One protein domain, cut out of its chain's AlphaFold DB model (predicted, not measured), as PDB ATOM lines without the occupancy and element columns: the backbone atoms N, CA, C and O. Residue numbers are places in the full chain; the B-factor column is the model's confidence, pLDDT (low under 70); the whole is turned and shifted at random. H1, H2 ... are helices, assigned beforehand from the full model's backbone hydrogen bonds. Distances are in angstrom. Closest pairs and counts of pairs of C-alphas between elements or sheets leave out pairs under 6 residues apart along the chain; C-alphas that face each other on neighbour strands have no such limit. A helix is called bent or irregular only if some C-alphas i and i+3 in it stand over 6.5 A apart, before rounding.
ATOM      1  N   ALA A  34     -23.632   4.410  12.877       85.69
ATOM      2  CA  ALA A  34     -22.645   3.605  12.159       85.69
ATOM      3  C   ALA A  34     -21.240   3.729  12.767       85.69
ATOM      4  O   ALA A  34     -20.552   2.722  12.913       85.69
ATOM      5  N   LEU A  35     -20.834   4.936  13.180       87.44
ATOM      6  CA  LEU A  35     -19.578   5.158  13.900       87.44
ATOM      7  C   LEU A  35     -19.552   4.405  15.230       87.44
ATOM      8  O   LEU A  35     -18.581   3.714  15.511       87.44
ATOM      9  N   VAL A  36     -20.623   4.496  16.022       86.50
ATOM     10  CA  VAL A  36     -20.740   3.789  17.306       86.50
ATOM     11  C   VAL A  36     -20.736   2.270  17.107       86.50
ATOM     12  O   VAL A  36     -20.059   1.556  17.840       86.50
ATOM     13  N   LEU A  37     -21.435   1.744  16.098       86.00
ATOM     14  CA  LEU A  37     -21.379   0.313  15.775       86.00
ATOM     15  C   LEU A  37     -19.982  -0.119  15.311       86.00
ATOM     16  O   LEU A  37     -19.492  -1.170  15.727       86.00
ATOM     17  N   GLY A  38     -19.327   0.694  14.481       86.62
ATOM     18  CA  GLY A  38     -17.958   0.460  14.026       86.62
ATOM     19  C   GLY A  38     -16.962   0.428  15.185       86.62
ATOM     20  O   GLY A  38     -16.126  -0.468  15.254       86.62
ATOM     21  N   THR A  39     -17.080   1.345  16.148       82.12
ATOM     22  CA  THR A  39     -16.200   1.354  17.324       82.12
ATOM     23  C   THR A  39     -16.479   0.184  18.260       82.12
ATOM     24  O   THR A  39     -15.530  -0.447  18.715       82.12
ATOM     25  N   ILE A  40     -17.745  -0.175  18.510       83.56
ATOM     26  CA  ILE A  40     -18.095  -1.343  19.341       83.56
ATOM     27  C   ILE A  40     -17.553  -2.638  18.720       83.56
ATOM     28  O   ILE A  40     -16.957  -3.454  19.423       83.56
ATOM     29  N   THR A  41     -17.734  -2.826  17.411       82.00
ATOM     30  CA  THR A  41     -17.240  -4.021  16.705       82.00
ATOM     31  C   THR A  41     -15.716  -4.081  16.684       82.00
ATOM     32  O   THR A  41     -15.157  -5.139  16.971       82.00
ATOM     33  N   TYR A  42     -15.042  -2.953  16.442       84.69
ATOM     34  CA  TYR A  42     -13.585  -2.854  16.538       84.69
ATOM     35  C   TYR A  42     -13.071  -3.218  17.938       84.69
ATOM     36  O   TYR A  42     -12.178  -4.053  18.065       84.69
ATOM     37  N   LEU A  43     -13.663  -2.648  18.995       79.62
ATOM     38  CA  LEU A  43     -13.266  -2.922  20.380       79.62
ATOM     39  C   LEU A  43     -13.466  -4.395  20.753       79.62
ATOM     40  O   LEU A  43     -12.588  -4.996  21.369       79.62
ATOM     41  N   PHE A  44     -14.593  -4.992  20.353       80.19
ATOM     42  CA  PHE A  44     -14.854  -6.412  20.588       80.19
ATOM     43  C   PHE A  44     -13.833  -7.303  19.868       80.19
ATOM     44  O   PHE A  44     -13.326  -8.259  20.454       80.19
ATOM     45  N   PHE A  45     -13.495  -6.974  18.618       74.88
ATOM     46  CA  PHE A  45     -12.536  -7.748  17.833       74.88
ATOM     47  C   PHE A  45     -11.109  -7.623  18.378       74.88
ATOM     48  O   PHE A  45     -10.454  -8.644  18.569       74.88
ATOM     49  N   SER A  46     -10.663  -6.404  18.705       71.25
ATOM     50  CA  SER A  46      -9.362  -6.157  19.345       71.25
ATOM     51  C   SER A  46      -9.251  -6.929  20.655       71.25
ATOM     52  O   SER A  46      -8.329  -7.714  20.823       71.25
ATOM     53  N   SER A  47     -10.248  -6.812  21.538       77.69
ATOM     54  CA  SER A  47     -10.239  -7.529  22.817       77.69
ATOM     55  C   SER A  47     -10.218  -9.049  22.632       77.69
ATOM     56  O   SER A  47      -9.507  -9.755  23.344       77.69
ATOM     57  N   SER A  48     -10.972  -9.579  21.662       76.62
ATOM     58  CA  SER A  48     -10.942 -11.010  21.356       76.62
ATOM     59  C   SER A  48      -9.574 -11.460  20.843       76.62
ATOM     60  O   SER A  48      -9.132 -12.550  21.205       76.62
ATOM     61  N   TYR A  49      -8.914 -10.641  20.028       74.75
ATOM     62  CA  TYR A  49      -7.590 -10.921  19.491       74.75
ATOM     63  C   TYR A  49      -6.515 -10.885  20.592       74.75
ATOM     64  O   TYR A  49      -5.771 -11.853  20.744       74.75
ATOM     65  N   ASP A  50      -6.527  -9.866  21.455       77.12
ATOM     66  CA  ASP A  50      -5.604  -9.743  22.593       77.12
ATOM     67  C   ASP A  50      -5.752 -10.919  23.575       77.12
ATOM     68  O   ASP A  50      -4.769 -11.475  24.076       77.12
ATOM     69  N   ASN A  51      -6.990 -11.375  23.800       84.56
ATOM     70  CA  ASN A  51      -7.269 -12.561  24.612       84.56
ATOM     71  C   ASN A  51      -6.685 -13.842  23.991       84.56
ATOM     72  O   ASN A  51      -6.214 -14.719  24.719       84.56
ATOM     73  N   LYS A  52      -6.688 -13.957  22.657       91.06
ATOM     74  CA  LYS A  52      -6.087 -15.096  21.949       91.06
ATOM     75  C   LYS A  52      -4.565 -15.058  22.008       91.06
ATOM     76  O   LYS A  52      -3.962 -16.080  22.314       91.06
ATOM     77  N   GLU A  53      -3.928 -13.911  21.788       93.19
ATOM     78  CA  GLU A  53      -2.469 -13.805  21.946       93.19
ATOM     79  C   GLU A  53      -2.043 -14.134  23.385       93.19
ATOM     80  O   GLU A  53      -1.124 -14.929  23.600       93.19
ATOM     81  N   SER A  54      -2.785 -13.620  24.372       92.62
ATOM     82  CA  SER A  54      -2.574 -13.912  25.795       92.62
ATOM     83  C   SER A  54      -2.645 -15.407  26.107       92.62
ATOM     84  O   SER A  54      -1.860 -15.907  26.919       92.62
ATOM     85  N   TYR A  55      -3.540 -16.145  25.438       94.31
ATOM     86  CA  TYR A  55      -3.602 -17.599  25.554       94.31
ATOM     87  C   TYR A  55      -2.260 -18.237  25.181       94.31
ATOM     88  O   TYR A  55      -1.696 -18.945  26.016       94.31
ATOM     89  N   TYR A  56      -1.704 -17.948  23.999       95.00
ATOM     90  CA  TYR A  56      -0.444 -18.552  23.538       95.00
ATOM     91  C   TYR A  56       0.759 -18.127  24.387       95.00
ATOM     92  O   TYR A  56       1.583 -18.971  24.740       95.00
ATOM     93  N   ILE A  57       0.817 -16.856  24.799       94.19
ATOM     94  CA  ILE A  57       1.847 -16.334  25.712       94.19
ATOM     95  C   ILE A  57       1.875 -17.129  27.026       94.19
ATOM     96  O   ILE A  57       2.946 -17.438  27.546       94.19
ATOM     97  N   SER A  58       0.702 -17.496  27.554       93.31
ATOM     98  CA  SER A  58       0.580 -18.212  28.831       93.31
ATOM     99  C   SER A  58       0.951 -19.697  28.771       93.31
ATOM    100  O   SER A  58       1.041 -20.350  29.814       93.31
ATOM    101  N   ARG A  59       1.139 -20.267  27.570       93.50
ATOM    102  CA  ARG A  59       1.341 -21.713  27.430       93.50
ATOM    103  C   ARG A  59       2.688 -22.162  27.974       93.50
ATOM    104  O   ARG A  59       2.733 -23.271  28.486       93.50
ATOM    105  N   GLU A  60       3.739 -21.341  27.929       89.56
ATOM    106  CA  GLU A  60       5.099 -21.707  28.373       89.56
ATOM    107  C   GLU A  60       5.447 -23.177  28.008       89.56
ATOM    108  O   GLU A  60       5.342 -23.573  26.849       89.56
ATOM    109  N   SER A  61       5.773 -24.041  28.978       91.12
ATOM    110  CA  SER A  61       6.055 -25.477  28.762       91.12
ATOM    111  C   SER A  61       4.890 -26.317  28.217       91.12
ATOM    112  O   SER A  61       5.102 -27.445  27.776       91.12
ATOM    113  N   LYS A  62       3.659 -25.802  28.251       95.62
ATOM    114  CA  LYS A  62       2.431 -26.473  27.802       95.62
ATOM    115  C   LYS A  62       2.100 -26.207  26.334       95.62
ATOM    116  O   LYS A  62       1.104 -26.755  25.862       95.62
ATOM    117  N   LEU A  63       2.873 -25.376  25.624       96.75
ATOM    118  CA  LEU A  63       2.628 -25.131  24.201       96.75
ATOM    119  C   LEU A  63       2.727 -26.456  23.437       96.75
ATOM    120  O   LEU A  63       3.714 -27.182  23.549       96.75
ATOM    121  N   SER A  64       1.687 -26.772  22.676       97.56
ATOM    122  CA  SER A  64       1.580 -28.011  21.913       97.56
ATOM    123  C   SER A  64       1.514 -27.745  20.411       97.56
ATOM    124  O   SER A  64       1.184 -26.645  19.976       97.56
ATOM    125  N   ILE A  65       1.768 -28.779  19.608       97.69
ATOM    126  CA  ILE A  65       1.608 -28.727  18.144       97.69
ATOM    127  C   ILE A  65       0.188 -28.292  17.754       97.69
ATOM    128  O   ILE A  65       0.022 -27.446  16.884       97.69
ATOM    129  N   LYS A  66      -0.834 -28.790  18.466       97.31
ATOM    130  CA  LYS A  66      -2.234 -28.401  18.232       97.31
ATOM    131  C   LYS A  66      -2.466 -26.908  18.455       97.31
ATOM    132  O   LYS A  66      -3.254 -26.315  17.731       97.31
ATOM    133  N   ASP A  67      -1.787 -26.320  19.441       96.88
ATOM    134  CA  ASP A  67      -1.882 -24.883  19.705       96.88
ATOM    135  C   ASP A  67      -1.259 -24.091  18.545       96.88
ATOM    136  O   ASP A  67      -1.832 -23.099  18.110       96.88
ATOM    137  N   ILE A  68      -0.128 -24.551  17.997       97.31
ATOM    138  CA  ILE A  68       0.535 -23.912  16.846       97.31
ATOM    139  C   ILE A  68      -0.350 -23.991  15.597       97.31
ATOM    140  O   ILE A  68      -0.576 -22.973  14.944       97.31
ATOM    141  N   ASP A  69      -0.912 -25.164  15.303       97.31
ATOM    142  CA  ASP A  69      -1.829 -25.341  14.172       97.31
ATOM    143  C   ASP A  69      -3.078 -24.460  14.319       97.31
ATOM    144  O   ASP A  69      -3.578 -23.902  13.341       97.31
ATOM    145  N   GLN A  70      -3.602 -24.342  15.543       96.62
ATOM    146  CA  GLN A  70      -4.752 -23.490  15.833       96.62
ATOM    147  C   GLN A  70      -4.405 -22.009  15.651       96.62
ATOM    148  O   GLN A  70      -5.166 -21.298  14.998       96.62
ATOM    149  N   ALA A  71      -3.249 -21.561  16.148       96.19
ATOM    150  CA  ALA A  71      -2.769 -20.192  15.974       96.19
ATOM    151  C   ALA A  71      -2.688 -19.817  14.488       96.19
ATOM    152  O   ALA A  71      -3.198 -18.774  14.086       96.19
ATOM    153  N   GLN A  72      -2.131 -20.703  13.656       94.56
ATOM    154  CA  GLN A  72      -2.028 -20.483  12.212       94.56
ATOM    155  C   GLN A  72      -3.399 -20.409  11.531       94.56
ATOM    156  O   GLN A  72      -3.636 -19.513  10.722       94.56
ATOM    157  N   LYS A  73      -4.330 -21.305  11.882       95.31
ATOM    158  CA  LYS A  73      -5.710 -21.271  11.359       95.31
ATOM    159  C   LYS A  73      -6.452 -19.993  11.741       95.31
ATOM    160  O   LYS A  73      -7.274 -19.510  10.970       95.31
ATOM    161  N   GLU A  74      -6.182 -19.469  12.930       92.62
ATOM    162  CA  GLU A  74      -6.781 -18.237  13.441       92.62
ATOM    163  C   GLU A  74      -6.076 -16.964  12.950       92.62
ATOM    164  O   GLU A  74      -6.557 -15.869  13.240       92.62
ATOM    165  N   ASP A  84       4.372  -5.937  23.527       86.88
ATOM    166  CA  ASP A  84       5.813  -5.820  23.284       86.88
ATOM    167  C   ASP A  84       6.260  -6.456  21.951       86.88
ATOM    168  O   ASP A  84       7.460  -6.480  21.658       86.88
ATOM    169  N   LYS A  85       5.322  -7.026  21.177       91.62
ATOM    170  CA  LYS A  85       5.555  -7.688  19.880       91.62
ATOM    171  C   LYS A  85       6.741  -8.649  19.908       91.62
ATOM    172  O   LYS A  85       7.643  -8.594  19.074       91.62
ATOM    173  N   ARG A  86       6.738  -9.543  20.899       94.50
ATOM    174  CA  ARG A  86       7.809 -10.519  21.117       94.50
ATOM    175  C   ARG A  86       7.512 -11.822  20.391       94.50
ATOM    176  O   ARG A  86       6.378 -12.286  20.338       94.50
ATOM    177  N   HIS A  87       8.568 -12.460  19.914       96.38
ATOM    178  CA  HIS A  87       8.487 -13.788  19.327       96.38
ATOM    179  C   HIS A  87       8.008 -14.823  20.362       96.38
ATOM    180  O   HIS A  87       8.413 -14.768  21.525       96.38
ATOM    181  N   ILE A  88       7.217 -15.827  19.966       96.62
ATOM    182  CA  ILE A  88       6.712 -16.875  20.878       96.62
ATOM    183  C   ILE A  88       7.832 -17.522  21.705       96.62
ATOM    184  O   ILE A  88       7.690 -17.735  22.907       96.62
ATOM    185  N   VAL A  89       8.997 -17.746  21.093       97.19
ATOM    186  CA  VAL A  89      10.190 -18.326  21.741       97.19
ATOM    187  C   VAL A  89      10.685 -17.494  22.936       97.19
ATOM    188  O   VAL A  89      11.197 -18.073  23.896       97.19
ATOM    189  N   TYR A  90      10.482 -16.171  22.940       96.75
ATOM    190  CA  TYR A  90      10.755 -15.320  24.103       96.75
ATOM    191  C   TYR A  90       9.855 -15.694  25.287       96.75
ATOM    192  O   TYR A  90      10.336 -15.861  26.407       96.75
ATOM    193  N   HIS A  91       8.557 -15.887  25.045       94.62
ATOM    194  CA  HIS A  91       7.593 -16.234  26.094       94.62
ATOM    195  C   HIS A  91       7.819 -17.644  26.653       94.62
ATOM    196  O   HIS A  91       7.684 -17.865  27.857       94.62
ATOM    197  N   LEU A  92       8.248 -18.583  25.805       95.44
ATOM    198  CA  LEU A  92       8.556 -19.956  26.213       95.44
ATOM    199  C   LEU A  92       9.807 -20.061  27.108       95.44
ATOM    200  O   LEU A  92       9.957 -21.047  27.826       95.44
ATOM    201  N   ALA A  93      10.682 -19.049  27.112       95.19
ATOM    202  CA  ALA A  93      11.990 -19.079  27.776       95.19
ATOM    203  C   ALA A  93      11.942 -19.174  29.313       95.19
ATOM    204  O   ALA A  93      12.972 -19.428  29.944       95.19
ATOM    205  N   LYS A  94      10.768 -18.966  29.924       92.38
ATOM    206  CA  LYS A  94      10.550 -19.155  31.369       92.38
ATOM    207  C   LYS A  94      10.576 -20.627  31.777       92.38
ATOM    208  O   LYS A  94      10.907 -20.948  32.913       92.38
ATOM    209  N   SER A  95      10.277 -21.528  30.853       93.88
ATOM    210  CA  SER A  95      10.393 -22.970  31.048       93.88
ATOM    211  C   SER A  95      11.532 -23.524  30.195       93.88
ATOM    212  O   SER A  95      12.014 -22.861  29.277       93.88
ATOM    213  N   GLN A  96      11.974 -24.750  30.473       94.94
ATOM    214  CA  GLN A  96      12.895 -25.442  29.572       94.94
ATOM    215  C   GLN A  96      12.275 -25.572  28.175       94.94
ATOM    216  O   GLN A  96      11.126 -26.001  28.037       94.94
ATOM    217  N   TYR A  97      13.041 -25.234  27.138       96.44
ATOM    218  CA  TYR A  97      12.565 -25.372  25.769       96.44
ATOM    219  C   TYR A  97      12.289 -26.823  25.390       96.44
ATOM    220  O   TYR A  97      13.124 -27.714  25.553       96.44
ATOM    221  N   ASN A  98      11.123 -27.030  24.785       95.94
ATOM    222  CA  ASN A  98      10.778 -28.278  24.132       95.94
ATOM    223  C   ASN A  98      11.305 -28.258  22.687       95.94
ATOM    224  O   ASN A  98      10.775 -27.549  21.832       95.94
ATOM    225  N   LEU A  99      12.347 -29.048  22.411       95.75
ATOM    226  CA  LEU A  99      12.991 -29.096  21.093       95.75
ATOM    227  C   LEU A  99      12.046 -29.566  19.982       95.75
ATOM    228  O   LEU A  99      12.159 -29.086  18.857       95.75
ATOM    229  N   THR A 100      11.093 -30.452  20.286       96.62
ATOM    230  CA  THR A 100      10.069 -30.889  19.324       96.62
ATOM    231  C   THR A 100       9.191 -29.718  18.901       96.62
ATOM    232  O   THR A 100       8.887 -29.574  17.723       96.62
ATOM    233  N   ILE A 101       8.829 -28.849  19.848       97.50
ATOM    234  CA  ILE A 101       8.029 -27.650  19.584       97.50
ATOM    235  C   ILE A 101       8.827 -26.617  18.793       97.50
ATOM    236  O   ILE A 101       8.326 -26.110  17.798       97.50
ATOM    237  N   LEU A 102      10.079 -26.339  19.175       96.69
ATOM    238  CA  LEU A 102      10.929 -25.405  18.425       96.69
ATOM    239  C   LEU A 102      11.182 -25.880  16.992       96.69
ATOM    240  O   LEU A 102      11.134 -25.080  16.059       96.69
ATOM    241  N   LYS A 103      11.417 -27.184  16.813       96.00
ATOM    242  CA  LYS A 103      11.537 -27.788  15.489       96.00
ATOM    243  C   LYS A 103      10.239 -27.632  14.700       96.00
ATOM    244  O   LYS A 103      10.294 -27.203  13.558       96.00
ATOM    245  N   TYR A 104       9.094 -27.916  15.315       97.69
ATOM    246  CA  TYR A 104       7.804 -27.784  14.644       97.69
ATOM    247  C   TYR A 104       7.512 -26.341  14.213       97.69
ATOM    248  O   TYR A 104       7.133 -26.137  13.071       97.69
ATOM    249  N   LEU A 105       7.762 -25.342  15.073       97.19
ATOM    250  CA  LEU A 105       7.639 -23.920  14.710       97.19
ATOM    251  C   LEU A 105       8.476 -23.591  13.463       97.19
ATOM    252  O   LEU A 105       7.986 -22.977  12.522       97.19
ATOM    253  N   LYS A 106       9.733 -24.049  13.432       95.06
ATOM    254  CA  LYS A 106      10.610 -23.861  12.272       95.06
ATOM    255  C   LYS A 106      10.066 -24.559  11.020       95.06
ATOM    256  O   LYS A 106      10.074 -23.973   9.943       95.06
ATOM    257  N   ASP A 107       9.604 -25.800  11.158       95.75
ATOM    258  CA  ASP A 107       9.096 -26.614  10.047       95.75
ATOM    259  C   ASP A 107       7.789 -26.039   9.459       95.75
ATOM    260  O   ASP A 107       7.524 -26.218   8.272       95.75
ATOM    261  N   THR A 108       6.998 -25.302  10.250       95.50
ATOM    262  CA  THR A 108       5.790 -24.601   9.782       95.50
ATOM    263  C   THR A 108       6.058 -23.213   9.191       95.50
ATOM    264  O   THR A 108       5.109 -22.516   8.825       95.50
ATOM    265  N   GLY A 109       7.330 -22.823   9.053       94.62
ATOM    266  CA  GLY A 109       7.753 -21.592   8.384       94.62
ATOM    267  C   GLY A 109       7.859 -20.362   9.286       94.62
ATOM    268  O   GLY A 109       8.049 -19.272   8.758       94.62
ATOM    269  N   ILE A 110       7.755 -20.519  10.609       95.94
ATOM    270  CA  ILE A 110       7.967 -19.422  11.564       95.94
ATOM    271  C   ILE A 110       9.468 -19.132  11.648       95.94
ATOM    272  O   ILE A 110      10.270 -20.020  11.971       95.94
ATOM    273  N   ASP A 111       9.856 -17.889  11.370       96.12
ATOM    274  CA  ASP A 111      11.245 -17.454  11.386       96.12
ATOM    275  C   ASP A 111      11.725 -17.198  12.817       96.12
ATOM    276  O   ASP A 111      11.568 -16.126  13.398       96.12
ATOM    277  N   LEU A 112      12.402 -18.201  13.379       95.88
ATOM    278  CA  LEU A 112      12.966 -18.116  14.725       95.88
ATOM    279  C   LEU A 112      14.039 -17.021  14.867       95.88
ATOM    280  O   LEU A 112      14.360 -16.643  15.994       95.88
ATOM    281  N   LEU A 113      14.628 -16.548  13.761       95.38
ATOM    282  CA  LEU A 113      15.682 -15.531  13.754       95.38
ATOM    283  C   LEU A 113      15.145 -14.114  13.534       95.38
ATOM    284  O   LEU A 113      15.950 -13.179  13.489       95.38
ATOM    285  N   LEU A 114      13.821 -13.946  13.434       95.44
ATOM    286  CA  LEU A 114      13.207 -12.645  13.226       95.44
ATOM    287  C   LEU A 114      13.639 -11.654  14.317       95.44
ATOM    288  O   LEU A 114      13.651 -11.959  15.518       95.44
ATOM    289  N   LEU A 115      14.004 -10.454  13.875       95.19
ATOM    290  CA  LEU A 115      14.301  -9.333  14.753       95.19
ATOM    291  C   LEU A 115      13.007  -8.608  15.110       95.19
ATOM    292  O   LEU A 115      12.143  -8.400  14.260       95.19
ATOM    293  N   ASP A 116      12.894  -8.185  16.362       93.31
ATOM    294  CA  ASP A 116      11.787  -7.334  16.775       93.31
ATOM    295  C   ASP A 116      11.947  -5.881  16.295       93.31
ATOM    296  O   ASP A 116      12.896  -5.520  15.597       93.31
ATOM    297  N   GLN A 117      11.006  -5.024  16.693       91.44
ATOM    298  CA  GLN A 117      10.941  -3.623  16.271       91.44
ATOM    299  C   GLN A 117      12.161  -2.773  16.673       91.44
ATOM    300  O   GLN A 117      12.394  -1.737  16.057       91.44
ATOM    301  N   GLU A 118      12.956  -3.191  17.665       91.69
ATOM    302  CA  GLU A 118      14.214  -2.515  18.029       91.69
ATOM    303  C   GLU A 118      15.441  -3.211  17.414       91.69
ATOM    304  O   GLU A 118      16.576  -2.949  17.811       91.69
ATOM    305  N   GLY A 119      15.233  -4.118  16.455       93.94
ATOM    306  CA  GLY A 119      16.306  -4.823  15.758       93.94
ATOM    307  C   GLY A 119      17.001  -5.886  16.609       93.94
ATOM    308  O   GLY A 119      18.147  -6.229  16.325       93.94
ATOM    309  N   LYS A 120      16.344  -6.397  17.658       96.06
ATOM    310  CA  LYS A 120      16.912  -7.412  18.557       96.06
ATOM    311  C   LYS A 120      16.327  -8.784  18.265       96.06
ATOM    312  O   LYS A 120      15.124  -8.914  18.046       96.06
ATOM    313  N   ASN A 121      17.154  -9.820  18.326       96.56
ATOM    314  CA  ASN A 121      16.661 -11.195  18.259       96.56
ATOM    315  C   ASN A 121      16.155 -11.694  19.625       96.56
ATOM    316  O   ASN A 121      16.346 -11.071  20.675       96.56
ATOM    317  N   THR A 122      15.533 -12.875  19.620       97.12
ATOM    318  CA  THR A 122      14.952 -13.478  20.827       97.12
ATOM    319  C   THR A 122      15.976 -13.682  21.954       97.12
ATOM    320  O   THR A 122      15.672 -13.381  23.110       97.12
ATOM    321  N   LEU A 123      17.192 -14.150  21.649       98.00
ATOM    322  CA  LEU A 123      18.252 -14.351  22.646       98.00
ATOM    323  C   LEU A 123      18.649 -13.027  23.319       98.00
ATOM    324  O   LEU A 123      18.771 -12.962  24.543       98.00
ATOM    325  N   GLU A 124      18.793 -11.961  22.534       97.75
ATOM    326  CA  GLU A 124      19.103 -10.621  23.039       97.75
ATOM    327  C   GLU A 124      18.020 -10.107  23.994       97.75
ATOM    328  O   GLU A 124      18.338  -9.621  25.083       97.75
ATOM    329  N   ARG A 125      16.737 -10.281  23.652       96.38
ATOM    330  CA  ARG A 125      15.626  -9.891  24.537       96.38
ATOM    331  C   ARG A 125      15.542 -10.714  25.803       96.38
ATOM    332  O   ARG A 125      15.274 -10.168  26.872       96.38
ATOM    333  N   ILE A 126      15.826 -12.006  25.722       96.56
ATOM    334  CA  ILE A 126      15.882 -12.861  26.906       96.56
ATOM    335  C   ILE A 126      16.946 -12.363  27.894       96.56
ATOM    336  O   ILE A 126      16.711 -12.362  29.103       96.56
ATOM    337  N   ILE A 127      18.102 -11.912  27.406       96.81
ATOM    338  CA  ILE A 127      19.157 -11.387  28.280       96.81
ATOM    339  C   ILE A 127      18.778 -10.004  28.834       96.81
ATOM    340  O   ILE A 127      18.919  -9.782  30.037       96.81
ATOM    341  N   LEU A 128      18.264  -9.105  27.988       94.81
ATOM    342  CA  LEU A 128      17.970  -7.712  28.347       94.81
ATOM    343  C   LEU A 128      16.746  -7.541  29.252       94.81
ATOM    344  O   LEU A 128      16.799  -6.779  30.214       94.81
ATOM    345  N   SER A 129      15.628  -8.194  28.931       91.81
ATOM    346  CA  SER A 129      14.318  -7.809  29.476       91.81
ATOM    347  C   SER A 129      13.564  -8.933  30.173       91.81
ATOM    348  O   SER A 129      12.670  -8.651  30.976       91.81
ATOM    349  N   LEU A 130      13.883 -10.204  29.899       92.94
ATOM    350  CA  LEU A 130      13.097 -11.301  30.457       92.94
ATOM    351  C   LEU A 130      13.314 -11.419  31.964       92.94
ATOM    352  O   LEU A 130      14.378 -11.823  32.432       92.94
ATOM    353  N   LYS A 131      12.279 -11.113  32.742       91.38
ATOM    354  CA  LYS A 131      12.279 -11.352  34.186       91.38
ATOM    355  C   LYS A 131      12.109 -12.845  34.454       91.38
ATOM    356  O   LYS A 131      11.141 -13.453  33.999       91.38
ATOM    357  N   LEU A 132      13.051 -13.414  35.195       87.19
ATOM    358  CA  LEU A 132      13.110 -14.833  35.527       87.19
ATOM    359  C   LEU A 132      13.119 -14.997  37.045       87.19
ATOM    360  O   LEU A 132      13.738 -14.200  37.745       87.19
ATOM    361  N   SER A 133      12.438 -16.027  37.547       91.56
ATOM    362  CA  SER A 133      12.559 -16.419  38.953       91.56
ATOM    363  C   SER A 133      13.900 -17.115  39.213       91.56
ATOM    364  O   SER A 133      14.554 -17.582  38.275       91.56
ATOM    365  N   GLU A 134      14.276 -17.242  40.490       90.94
ATOM    366  CA  GLU A 134      15.423 -18.050  40.937       90.94
ATOM    367  C   GLU A 134      15.404 -19.444  40.297       90.94
ATOM    368  O   GLU A 134      16.385 -19.864  39.684       90.94
ATOM    369  N   PHE A 135      14.245 -20.109  40.331       92.06
ATOM    370  CA  PHE A 135      14.068 -21.439  39.759       92.06
ATOM    371  C   PHE A 135      14.371 -21.481  38.255       92.06
ATOM    372  O   PHE A 135      15.043 -22.405  37.794       92.06
ATOM    373  N   ASN A 136      13.914 -20.486  37.480       92.44
ATOM    374  CA  ASN A 136      14.144 -20.476  36.032       92.44
ATOM    375  C   ASN A 136      15.628 -20.234  35.704       92.44
ATOM    376  O   ASN A 136      16.170 -20.891  34.811       92.44
ATOM    377  N   LEU A 137      16.274 -19.307  36.424       91.81
ATOM    378  CA  LEU A 137      17.701 -18.999  36.268       91.81
ATOM    379  C   LEU A 137      18.583 -20.203  36.598       91.81
ATOM    380  O   LEU A 137      19.537 -20.474  35.875       91.81
ATOM    381  N   GLU A 138      18.246 -20.925  37.662       91.81
ATOM    382  CA  GLU A 138      19.009 -22.080  38.118       91.81
ATOM    383  C   GLU A 138      18.845 -23.298  37.194       91.81
ATOM    384  O   GLU A 138      19.833 -23.931  36.831       91.81
ATOM    385  N   ASN A 139      17.615 -23.614  36.779       91.31
ATOM    386  CA  ASN A 139      17.322 -24.922  36.180       91.31
ATOM    387  C   ASN A 139      17.184 -24.914  34.655       91.31
ATOM    388  O   ASN A 139      17.361 -25.949  34.013       91.31
ATOM    389  N   HIS A 140      16.811 -23.784  34.053       93.38
ATOM    390  CA  HIS A 140      16.394 -23.760  32.643       93.38
ATOM    391  C   HIS A 140      17.236 -22.820  31.797       93.38
ATOM    392  O   HIS A 140      17.513 -23.113  30.634       93.38
ATOM    393  N   TYR A 141      17.671 -21.706  32.381       95.25
ATOM    394  CA  TYR A 141      18.235 -20.598  31.630       95.25
ATOM    395  C   TYR A 141      19.455 -20.981  30.788       95.25
ATOM    396  O   TYR A 141      19.450 -20.768  29.579       95.25
ATOM    397  N   TYR A 142      20.473 -21.609  31.382       95.31
ATOM    398  CA  TYR A 142      21.680 -21.997  30.643       95.31
ATOM    399  C   TYR A 142      21.388 -22.968  29.484       95.31
ATOM    400  O   TYR A 142      21.934 -22.819  28.387       95.31
ATOM    401  N   GLY A 143      20.494 -23.936  29.708       96.12
ATOM    402  CA  GLY A 143      20.044 -24.864  28.670       96.12
ATOM    403  C   GLY A 143      19.328 -24.134  27.535       96.12
ATOM    404  O   GLY A 143      19.655 -24.341  26.369       96.12
ATOM    405  N   ASN A 144      18.426 -23.210  27.871       96.81
ATOM    406  CA  ASN A 144      17.706 -22.400  26.891       96.81
ATOM    407  C   ASN A 144      18.654 -21.538  26.049       96.81
ATOM    408  O   ASN A 144      18.542 -21.541  24.827       96.81
ATOM    409  N   ILE A 145      19.632 -20.868  26.667       97.38
ATOM    410  CA  ILE A 145      20.659 -20.105  25.941       97.38
ATOM    411  C   ILE A 145      21.421 -21.007  24.965       97.38
ATOM    412  O   ILE A 145      21.598 -20.647  23.803       97.38
ATOM    413  N   SER A 146      21.813 -22.203  25.408       96.50
ATOM    414  CA  SER A 146      22.531 -23.170  24.569       96.50
ATOM    415  C   SER A 146      21.702 -23.623  23.359       96.50
ATOM    416  O   SER A 146      22.238 -23.772  22.263       96.50
ATOM    417  N   VAL A 147      20.387 -23.791  23.530       97.19
ATOM    418  CA  VAL A 147      19.458 -24.107  22.433       97.19
ATOM    419  C   VAL A 147      19.333 -22.944  21.447       97.19
ATOM    420  O   VAL A 147      19.383 -23.159  20.242       97.19
ATOM    421  N   LEU A 148      19.210 -21.702  21.917       97.38
ATOM    422  CA  LEU A 148      19.111 -20.547  21.013       97.38
ATOM    423  C   LEU A 148      20.400 -20.336  20.212       97.38
ATOM    424  O   LEU A 148      20.347 -20.043  19.018       97.38
ATOM    425  N   LEU A 149      21.554 -20.553  20.846       97.12
ATOM    426  CA  LEU A 149      22.853 -20.537  20.174       97.12
ATOM    427  C   LEU A 149      22.948 -21.620  19.090       97.12
ATOM    428  O   LEU A 149      23.443 -21.344  17.998       97.12
ATOM    429  N   SER A 150      22.447 -22.836  19.347       95.38
ATOM    430  CA  SER A 150      22.457 -23.920  18.351       95.38
ATOM    431  C   SER A 150      21.489 -23.682  17.187       95.38
ATOM    432  O   SER A 150      21.722 -24.175  16.085       95.38
ATOM    433  N   LEU A 151      20.451 -22.867  17.399       94.06
ATOM    434  CA  LEU A 151      19.573 -22.357  16.342       94.06
ATOM    435  C   LEU A 151      20.207 -21.222  15.518       94.06
ATOM    436  O   LEU A 151      19.601 -20.770  14.550       94.06
ATOM    437  N   GLY A 152      21.422 -20.783  15.859       94.44
ATOM    438  CA  GLY A 152      22.174 -19.771  15.118       94.44
ATOM    439  C   GLY A 152      22.001 -18.342  15.631       94.44
ATOM    440  O   GLY A 152      22.570 -17.424  15.040       94.44
ATOM    441  N   MET A 153      21.270 -18.133  16.733       96.44
ATOM    442  CA  MET A 153      21.147 -16.809  17.346       96.44
ATOM    443  C   MET A 153      22.473 -16.377  17.967       96.44
ATOM    444  O   MET A 153      23.190 -17.178  18.566       96.44
ATOM    445  N   LYS A 154      22.793 -15.089  17.853       95.81
ATOM    446  CA  LYS A 154      23.998 -14.481  18.429       95.81
ATOM    447  C   LYS A 154      23.641 -13.143  19.057       95.81
ATOM    448  O   LYS A 154      22.737 -12.465  18.582       95.81
ATOM    449  N   VAL A 155      24.357 -12.754  20.103       97.50
ATOM    450  CA  VAL A 155      24.219 -11.416  20.689       97.50
ATOM    451  C   VAL A 155      25.162 -10.481  19.939       97.50
ATOM    452  O   VAL A 155      26.353 -10.780  19.836       97.50
ATOM    453  N   SER A 156      24.636  -9.383  19.398       97.06
ATOM    454  CA  SER A 156      25.441  -8.379  18.694       97.06
ATOM    455  C   SER A 156      26.346  -7.597  19.651       97.06
ATOM    456  O   SER A 156      26.043  -7.450  20.837       97.06
ATOM    457  N   ASP A 157      27.445  -7.042  19.136       96.69
ATOM    458  CA  ASP A 157      28.391  -6.256  19.939       96.69
ATOM    459  C   ASP A 157      27.737  -5.028  20.586       96.69
ATOM    460  O   ASP A 157      28.066  -4.666  21.718       96.69
ATOM    461  N   ASP A 158      26.779  -4.400  19.905       96.50
ATOM    462  CA  ASP A 158      26.056  -3.253  20.450       96.50
ATOM    463  C   ASP A 158      25.135  -3.666  21.602       96.50
ATOM    464  O   ASP A 158      25.125  -3.011  22.647       96.50
ATOM    465  N   THR A 159      24.468  -4.818  21.492       97.00
ATOM    466  CA  THR A 159      23.726  -5.403  22.615       97.00
ATOM    467  C   THR A 159      24.650  -5.809  23.766       97.00
ATOM    468  O   THR A 159      24.314  -5.579  24.927       97.00
ATOM    469  N   ILE A 160      25.843  -6.353  23.487       97.00
ATOM    470  CA  ILE A 160      26.843  -6.668  24.522       97.00
ATOM    471  C   ILE A 160      27.225  -5.401  25.299       97.00
ATOM    472  O   ILE A 160      27.277  -5.433  26.533       97.00
ATOM    473  N   LYS A 161      27.466  -4.273  24.616       96.75
ATOM    474  CA  LYS A 161      27.778  -2.985  25.266       96.75
ATOM    475  C   LYS A 161      26.622  -2.502  26.143       96.75
ATOM    476  O   LYS A 161      26.853  -2.086  27.279       96.75
ATOM    477  N   GLU A 162      25.393  -2.591  25.642       96.38
ATOM    478  CA  GLU A 162      24.181  -2.218  26.376       96.38
ATOM    479  C   GLU A 162      24.022  -3.038  27.666       96.38
ATOM    480  O   GLU A 162      23.942  -2.474  28.760       96.38
ATOM    481  N   ILE A 163      24.093  -4.369  27.560       95.12
ATOM    482  CA  ILE A 163      24.030  -5.298  28.700       95.12
ATOM    483  C   ILE A 163      25.145  -5.004  29.708       95.12
ATOM    484  O   ILE A 163      24.926  -5.011  30.920       95.12
ATOM    485  N   SER A 164      26.350  -4.713  29.217       94.12
ATOM    486  CA  SER A 164      27.497  -4.386  30.069       94.12
ATOM    487  C   SER A 164      27.251  -3.137  30.904       94.12
ATOM    488  O   SER A 164      27.575  -3.128  32.091       94.12
ATOM    489  N   LYS A 165      26.643  -2.106  30.307       95.12
ATOM    490  CA  LYS A 165      26.265  -0.875  31.005       95.12
ATOM    491  C   LYS A 165      25.190  -1.142  32.062       95.12
ATOM    492  O   LYS A 165      25.322  -0.666  33.184       95.12
ATOM    493  N   LEU A 166      24.171  -1.943  31.741       93.19
ATOM    494  CA  LEU A 166      23.137  -2.343  32.706       93.19
ATOM    495  C   LEU A 166      23.735  -3.103  33.896       93.19
ATOM    496  O   LEU A 166      23.462  -2.770  35.048       93.19
ATOM    497  N   CYS A 167      24.613  -4.067  33.620       90.62
ATOM    498  CA  CYS A 167      25.318  -4.824  34.648       90.62
ATOM    499  C   CYS A 167      26.173  -3.915  35.554       90.62
ATOM    500  O   CYS A 167      26.157  -4.060  36.775       90.62
ATOM    501  N   GLN A 168      26.881  -2.933  34.985       88.81
ATOM    502  CA  GLN A 168      27.655  -1.948  35.758       88.81
ATOM    503  C   GLN A 168      26.779  -1.041  36.629       88.81
ATOM    504  O   GLN A 168      27.201  -0.653  37.715       88.81
ATOM    505  N   ASN A 169      25.556  -0.751  36.185       90.00
ATOM    506  CA  ASN A 169      24.589   0.069  36.915       90.00
ATOM    507  C   ASN A 169      23.814  -0.710  37.998       90.00
ATOM    508  O   ASN A 169      22.863  -0.174  38.562       90.00
ATOM    509  N   GLY A 170      24.206  -1.954  38.298       85.25
ATOM    510  CA  GLY A 170      23.636  -2.743  39.393       85.25
ATOM    511  C   GLY A 170      22.509  -3.700  38.997       85.25
ATOM    512  O   GLY A 170      21.864  -4.258  39.881       85.25
ATOM    513  N   ALA A 171      22.270  -3.939  37.703       90.12
ATOM    514  CA  ALA A 171      21.345  -4.986  37.258       90.12
ATOM    515  C   ALA A 171      21.988  -6.382  37.412       90.12
ATOM    516  O   ALA A 171      22.537  -6.948  36.462       90.12
ATOM    517  N   LEU A 172      21.973  -6.924  38.636       91.00
ATOM    518  CA  LEU A 172      22.676  -8.165  38.991       91.00
ATOM    519  C   LEU A 172      22.154  -9.393  38.235       91.00
ATOM    520  O   LEU A 172      22.942 -10.247  37.824       91.00
ATOM    521  N   ASP A 173      20.843  -9.466  37.998       91.69
ATOM    522  CA  ASP A 173      20.218 -10.535  37.213       91.69
ATOM    523  C   ASP A 173      20.746 -10.528  35.771       91.69
ATOM    524  O   ASP A 173      21.087 -11.565  35.208       91.69
ATOM    525  N   THR A 174      20.894  -9.333  35.205       93.50
ATOM    526  CA  THR A 174      21.407  -9.094  33.861       93.50
ATOM    527  C   THR A 174      22.890  -9.463  33.779       93.50
ATOM    528  O   THR A 174      23.309 -10.105  32.815       93.50
ATOM    529  N   CYS A 175      23.681  -9.167  34.820       94.19
ATOM    530  CA  CYS A 175      25.055  -9.666  34.927       94.19
ATOM    531  C   CYS A 175      25.110 -11.201  34.894       94.19
ATOM    532  O   CYS A 175      25.906 -11.770  34.147       94.19
ATOM    533  N   LEU A 176      24.270 -11.880  35.683       95.00
ATOM    534  CA  LEU A 176      24.255 -13.344  35.748       95.00
ATOM    535  C   LEU A 176      23.820 -13.967  34.415       95.00
ATOM    536  O   LEU A 176      24.458 -14.903  33.928       95.00
ATOM    537  N   LYS A 177      22.780 -13.417  33.784       96.19
ATOM    538  CA  LYS A 177      22.337 -13.813  32.442       96.19
ATOM    539  C   LYS A 177      23.474 -13.714  31.424       96.19
ATOM    540  O   LYS A 177      23.732 -14.660  30.679       96.19
ATOM    541  N   MET A 178      24.218 -12.607  31.456       96.25
ATOM    542  CA  MET A 178      25.375 -12.408  30.587       96.25
ATOM    543  C   MET A 178      26.514 -13.391  30.879       96.25
ATOM    544  O   MET A 178      27.170 -13.883  29.960       96.25
ATOM    545  N   ALA A 179      26.736 -13.722  32.151       96.50
ATOM    546  CA  ALA A 179      27.725 -14.717  32.545       96.50
ATOM    547  C   ALA A 179      27.400 -16.103  31.963       96.50
ATOM    548  O   ALA A 179      28.286 -16.764  31.419       96.50
ATOM    549  N   PHE A 180      26.129 -16.516  32.005       97.06
ATOM    550  CA  PHE A 180      25.674 -17.753  31.371       97.06
ATOM    551  C   PHE A 180      25.832 -17.733  29.850       97.06
ATOM    552  O   PHE A 180      26.269 -18.735  29.285       97.06
ATOM    553  N   TYR A 181      25.541 -16.606  29.193       97.75
ATOM    554  CA  TYR A 181      25.792 -16.449  27.760       97.75
ATOM    555  C   TYR A 181      27.271 -16.655  27.416       97.75
ATOM    556  O   TYR A 181      27.594 -17.515  26.598       97.75
ATOM    557  N   PHE A 182      28.183 -15.946  28.088       97.75
ATOM    558  CA  PHE A 182      29.620 -16.109  27.851       97.75
ATOM    559  C   PHE A 182      30.117 -17.520  28.165       97.75
ATOM    560  O   PHE A 182      31.000 -18.020  27.471       97.75
ATOM    561  N   LYS A 183      29.539 -18.182  29.173       96.44
ATOM    562  CA  LYS A 183      29.830 -19.588  29.459       96.44
ATOM    563  C   LYS A 183      29.422 -20.482  28.284       96.44
ATOM    564  O   LYS A 183      30.205 -21.339  27.889       96.44
ATOM    565  N   ALA A 184      28.238 -20.266  27.714       96.62
ATOM    566  CA  ALA A 184      27.704 -21.085  26.628       96.62
ATOM    567  C   ALA A 184      28.494 -20.941  25.313       96.62
ATOM    568  O   ALA A 184      28.557 -21.890  24.537       96.62
ATOM    569  N   ILE A 185      29.143 -19.794  25.082       96.88
ATOM    570  CA  ILE A 185      30.045 -19.571  23.935       96.88
ATOM    571  C   ILE A 185      31.536 -19.803  24.263       96.88
ATOM    572  O   ILE A 185      32.411 -19.298  23.560       96.88
ATOM    573  N   ASP A 186      31.828 -20.521  25.352       96.25
ATOM    574  CA  ASP A 186      33.178 -20.885  25.814       96.25
ATOM    575  C   ASP A 186      34.142 -19.696  26.024       96.25
ATOM    576  O   ASP A 186      35.351 -19.751  25.800       96.25
ATOM    577  N   ARG A 187      33.613 -18.564  26.498       96.88
ATOM    578  CA  ARG A 187      34.387 -17.383  26.917       96.88
ATOM    579  C   ARG A 187      34.512 -17.351  28.439       96.88
ATOM    580  O   ARG A 187      33.999 -16.449  29.101       96.88
ATOM    581  N   LYS A 188      35.213 -18.343  28.999       95.56
ATOM    582  CA  LYS A 188      35.291 -18.609  30.453       95.56
ATOM    583  C   LYS A 188      35.688 -17.393  31.297       95.56
ATOM    584  O   LYS A 188      35.029 -17.113  32.293       95.56
ATOM    585  N   GLU A 189      36.692 -16.625  30.877       96.50
ATOM    586  CA  GLU A 189      37.133 -15.432  31.619       96.50
ATOM    587  C   GLU A 189      36.063 -14.335  31.672       96.50
ATOM    588  O   GLU A 189      35.835 -13.717  32.714       96.50
ATOM    589  N   HIS A 190      35.336 -14.139  30.568       96.31
ATOM    590  CA  HIS A 190      34.220 -13.198  30.535       96.31
ATOM    591  C   HIS A 190      33.091 -13.708  31.433       96.31
ATOM    592  O   HIS A 190      32.606 -12.962  32.281       96.31
ATOM    593  N   ALA A 191      32.744 -14.994  31.338       97.12
ATOM    594  CA  ALA A 191      31.738 -15.612  32.197       97.12
ATOM    595  C   ALA A 191      32.054 -15.410  33.690       97.12
ATOM    596  O   ALA A 191      31.212 -14.905  34.432       97.12
ATOM    597  N   LYS A 192      33.291 -15.706  34.122       96.31
ATOM    598  CA  LYS A 192      33.744 -15.498  35.508       96.31
ATOM    599  C   LYS A 192      33.681 -14.021  35.918       96.31
ATOM    600  O   LYS A 192      33.257 -13.721  37.032       96.31
ATOM    601  N   SER A 193      34.055 -13.093  35.035       95.44
ATOM    602  CA  SER A 193      33.996 -11.648  35.304       95.44
ATOM    603  C   SER A 193      32.566 -11.156  35.564       95.44
ATOM    604  O   SER A 193      32.310 -10.529  36.595       95.44
ATOM    605  N   TYR A 194      31.607 -11.488  34.693       95.31
ATOM    606  CA  TYR A 194      30.202 -11.106  34.891       95.31
ATOM    607  C   TYR A 194      29.565 -11.823  36.090       95.31
ATOM    608  O   TYR A 194      28.817 -11.199  36.841       95.31
ATOM    609  N   ALA A 195      29.914 -13.090  36.336       94.81
ATOM    610  CA  ALA A 195      29.449 -13.836  37.503       94.81
ATOM    611  C   ALA A 195      29.916 -13.194  38.819       94.81
ATOM    612  O   ALA A 195      29.102 -12.978  39.714       94.81
ATOM    613  N   LYS A 196      31.189 -12.787  38.920       93.19
ATOM    614  CA  LYS A 196      31.687 -12.035  40.086       93.19
ATOM    615  C   LYS A 196      30.944 -10.710  40.260       93.19
ATOM    616  O   LYS A 196      30.595 -10.357  41.381       93.19
ATOM    617  N   ARG A 197      30.649 -10.002  39.163       92.06
ATOM    618  CA  ARG A 197      29.874  -8.751  39.216       92.06
ATOM    619  C   ARG A 197      28.446  -8.952  39.700       92.06
ATOM    620  O   ARG A 197      27.962  -8.126  40.461       92.06
ATOM    621  N   SER A 198      27.807 -10.063  39.332       91.81
ATOM    622  CA  SER A 198      26.464 -10.404  39.820       91.81
ATOM    623  C   SER A 198      26.401 -10.634  41.340       91.81
ATOM    624  O   SER A 198      25.320 -10.618  41.916       91.81
ATOM    625  N   CYS A 199      27.557 -10.799  41.997       89.94
ATOM    626  CA  CYS A 199      27.689 -10.891  43.449       89.94
ATOM    627  C   CYS A 199      27.974  -9.545  44.145       89.94
ATOM    628  O   CYS A 199      28.027  -9.506  45.375       89.94
ATOM    629  N   TYR A 200      28.201  -8.443  43.413       80.44
ATOM    630  CA  TYR A 200      28.462  -7.145  44.038       80.44
ATOM    631  C   TYR A 200      27.153  -6.518  44.533       80.44
ATOM    632  O   TYR A 200      26.213  -6.349  43.772       80.44
ATOM    633  N   SER A 201      27.121  -6.122  45.808       60.78
ATOM    634  CA  SER A 201      25.955  -5.629  46.567       60.78
ATOM    635  C   SER A 201      24.982  -6.729  47.039       60.78
ATOM    636  O   SER A 201      24.094  -7.216  46.347       60.78
ATOM    637  N   SER A 202      25.182  -7.137  48.293       53.66
ATOM    638  CA  SER A 202      24.474  -8.223  48.979       53.66
ATOM    639  C   SER A 202      23.063  -7.812  49.435       53.66
ATOM    640  O   SER A 202      22.850  -7.501  50.609       53.66
ATOM    641  N   LYS A 203      22.081  -7.862  48.529       53.94
ATOM    642  CA  LYS A 203      20.662  -8.054  48.905       53.94
ATOM    643  C   LYS A 203      20.036  -9.287  48.246       53.94
ATOM    644  O   LYS A 203      19.251  -9.968  48.897       53.94
ATOM    645  N   ASP A 204      20.461  -9.652  47.037       64.44
ATOM    646  CA  ASP A 204      19.954 -10.829  46.321       64.44
ATOM    647  C   ASP A 204      20.875 -12.044  46.500       64.44
ATOM    648  O   ASP A 204      21.663 -12.408  45.625       64.44
ATOM    649  N   TYR A 205      20.766 -12.682  47.672       77.06
ATOM    650  CA  TYR A 205      21.553 -13.863  48.053       77.06
ATOM    651  C   TYR A 205      21.540 -14.971  46.983       77.06
ATOM    652  O   TYR A 205      22.560 -15.621  46.741       77.06
ATOM    653  N   TYR A 206      20.409 -15.168  46.299       89.12
ATOM    654  CA  TYR A 206      20.262 -16.267  45.350       89.12
ATOM    655  C   TYR A 206      21.027 -16.061  44.034       89.12
ATOM    656  O   TYR A 206      21.597 -17.020  43.519       89.12
ATOM    657  N   ILE A 207      21.119 -14.831  43.505       91.31
ATOM    658  CA  ILE A 207      21.842 -14.555  42.245       91.31
ATOM    659  C   ILE A 207      23.313 -14.937  42.410       91.31
ATOM    660  O   ILE A 207      23.867 -15.682  41.598       91.31
ATOM    661  N   CYS A 208      23.928 -14.500  43.512       91.38
ATOM    662  CA  CYS A 208      25.315 -14.842  43.797       91.38
ATOM    663  C   CYS A 208      25.505 -16.342  44.081       91.38
ATOM    664  O   CYS A 208      26.510 -16.930  43.670       91.38
ATOM    665  N   LYS A 209      24.534 -16.991  44.736       92.06
ATOM    666  CA  LYS A 209      24.547 -18.445  44.952       92.06
ATOM    667  C   LYS A 209      24.537 -19.212  43.624       92.06
ATOM    668  O   LYS A 209      25.357 -20.112  43.447       92.06
ATOM    669  N   ILE A 210      23.683 -18.827  42.673       93.94
ATOM    670  CA  ILE A 210      23.647 -19.427  41.329       93.94
ATOM    671  C   ILE A 210      24.982 -19.186  40.610       93.94
ATOM    672  O   ILE A 210      25.594 -20.133  40.117       93.94
ATOM    673  N   ALA A 211      25.486 -17.948  40.601       94.25
ATOM    674  CA  ALA A 211      26.783 -17.627  40.000       94.25
ATOM    675  C   ALA A 211      27.910 -18.517  40.561       94.25
ATOM    676  O   ALA A 211      28.708 -19.081  39.808       94.25
ATOM    677  N   SER A 212      27.929 -18.692  41.884       92.88
ATOM    678  CA  SER A 212      28.916 -19.503  42.595       92.88
ATOM    679  C   SER A 212      28.832 -20.981  42.223       92.88
ATOM    680  O   SER A 212      29.847 -21.605  41.923       92.88
ATOM    681  N   ASN A 213      27.620 -21.533  42.194       92.62
ATOM    682  CA  ASN A 213      27.402 -22.954  41.942       92.62
ATOM    683  C   ASN A 213      27.671 -23.358  40.492       92.62
ATOM    684  O   ASN A 213      28.188 -24.449  40.262       92.62
ATOM    685  N   TYR A 214      27.319 -22.502  39.530       92.69
ATOM    686  CA  TYR A 214      27.300 -22.884  38.117       92.69
ATOM    687  C   TYR A 214      28.411 -22.255  37.278       92.69
ATOM    688  O   TYR A 214      28.634 -22.726  36.164       92.69
ATOM    689  N   ILE A 215      29.084 -21.197  37.737       94.00
ATOM    690  CA  ILE A 215      30.073 -20.472  36.914       94.00
ATOM    691  C   ILE A 215      31.411 -20.300  37.637       94.00
ATOM    692  O   ILE A 215      32.456 -20.410  37.000       94.00
ATOM    693  N   LEU A 216      31.392 -20.006  38.940       91.44
ATOM    694  CA  LEU A 216      32.616 -19.730  39.703       91.44
ATOM    695  C   LEU A 216      33.229 -20.968  40.366       91.44
ATOM    696  O   LEU A 216      34.377 -20.886  40.789       91.44
TER     697      LEU A 216
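This is residues 34 to 74 and 84 to 216 of the 218 residues of an uncharacterized protein of Halobacteriovorax marinus (UniProt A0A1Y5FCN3). A long helix, H1, runs out as an arm from a body of nine shorter helices, and its residues 34 to 48 stick out free. At the body's far end H6, H8, H9 and H10 form a bundle with H7 packed on H8 and H9, while H3 and H5 bridge from the inner end of the arm to H8, and H2 and H4 pair up nearby. The printed part has 174 residues, 119 of them in ten named helices, H1 to H10 in chain order, with no named strand: all helix. It is only just compact, close to loose, with a radius of gyration of the C-alphas of 18.6 A, and elongated, spanning 63 by 36 by 29 A.

H1, residues 34 to 57, touches H3, residues 88 to 92, with residues 56 to 57 alone; the closest C-alphas, of Ile 57 and His 91, are 5.8 A apart. H2, residues 65 to 73, only just touches H4, residues 99 to 107, with 3 pairs of C-alphas within 8 A, the closest those of Ile 65 and Ile 101 at 6.7 A. H3 touches H5, residues 122 to 128, closest at the C-alphas of Tyr 90 and Thr 122, 5.6 A. The hub is H8, residues 172 to 184, touching five helices. Its residues 174 to 178 alone touch H5, closest at the C-alphas of Ile 127 and Lys 177, 5.8 A. H6, residues 134 to 150, touches H8 at a steep tilt of 40 degrees, the same way, closest at the C-alphas of Tyr 142 and Phe 180, 5.9 A. H7, residues 157 to 168, and H8 form a hairpin, with the C-alphas of Cys 167 and Cys 175 closest at 4.9 A. H8 and H9, residues 188 to 198, form another at a shallow tilt of 12 degrees, with Ala 179 and Ala 191 closest, their C-alphas 4.1 A apart. H9 and H10, residues 205 to 216, form a third, closest at the C-alphas of Ala 195 and Ala 211, 5.3 A. Every O i to N i+4 pair is within hydrogen-bond range in H1, H2, H3, H4, H5, H7, H8 and H9, against 10 of 13 in H6 and 7 of 8 in H10.

H1 begins at C-alpha 34 (-22.645, 3.605, 12.159) and is 34.4 A long. H6, 24.4 A, is irregular, with C-alphas 139 and 142 7.6 A apart and a kink of 51 degrees near residue 141. H8 is 18.6 A long. H10 is only just irregular, with C-alphas 213 and 216 6.53 A apart, and ends at C-alpha 216 (32.616, -19.730, 39.703).

The C-alphas farthest apart, of Ala 34 and Leu 216, are 66.0 A apart. Residues 75 to 83 are not printed, and C-alphas 74 and 84 are 20.2 A apart across the cut. H4 to H5 is a long link, residues 108 to 121. The mean pLDDT of the printed part is 92.2, and residues 201 to 204 are under 70.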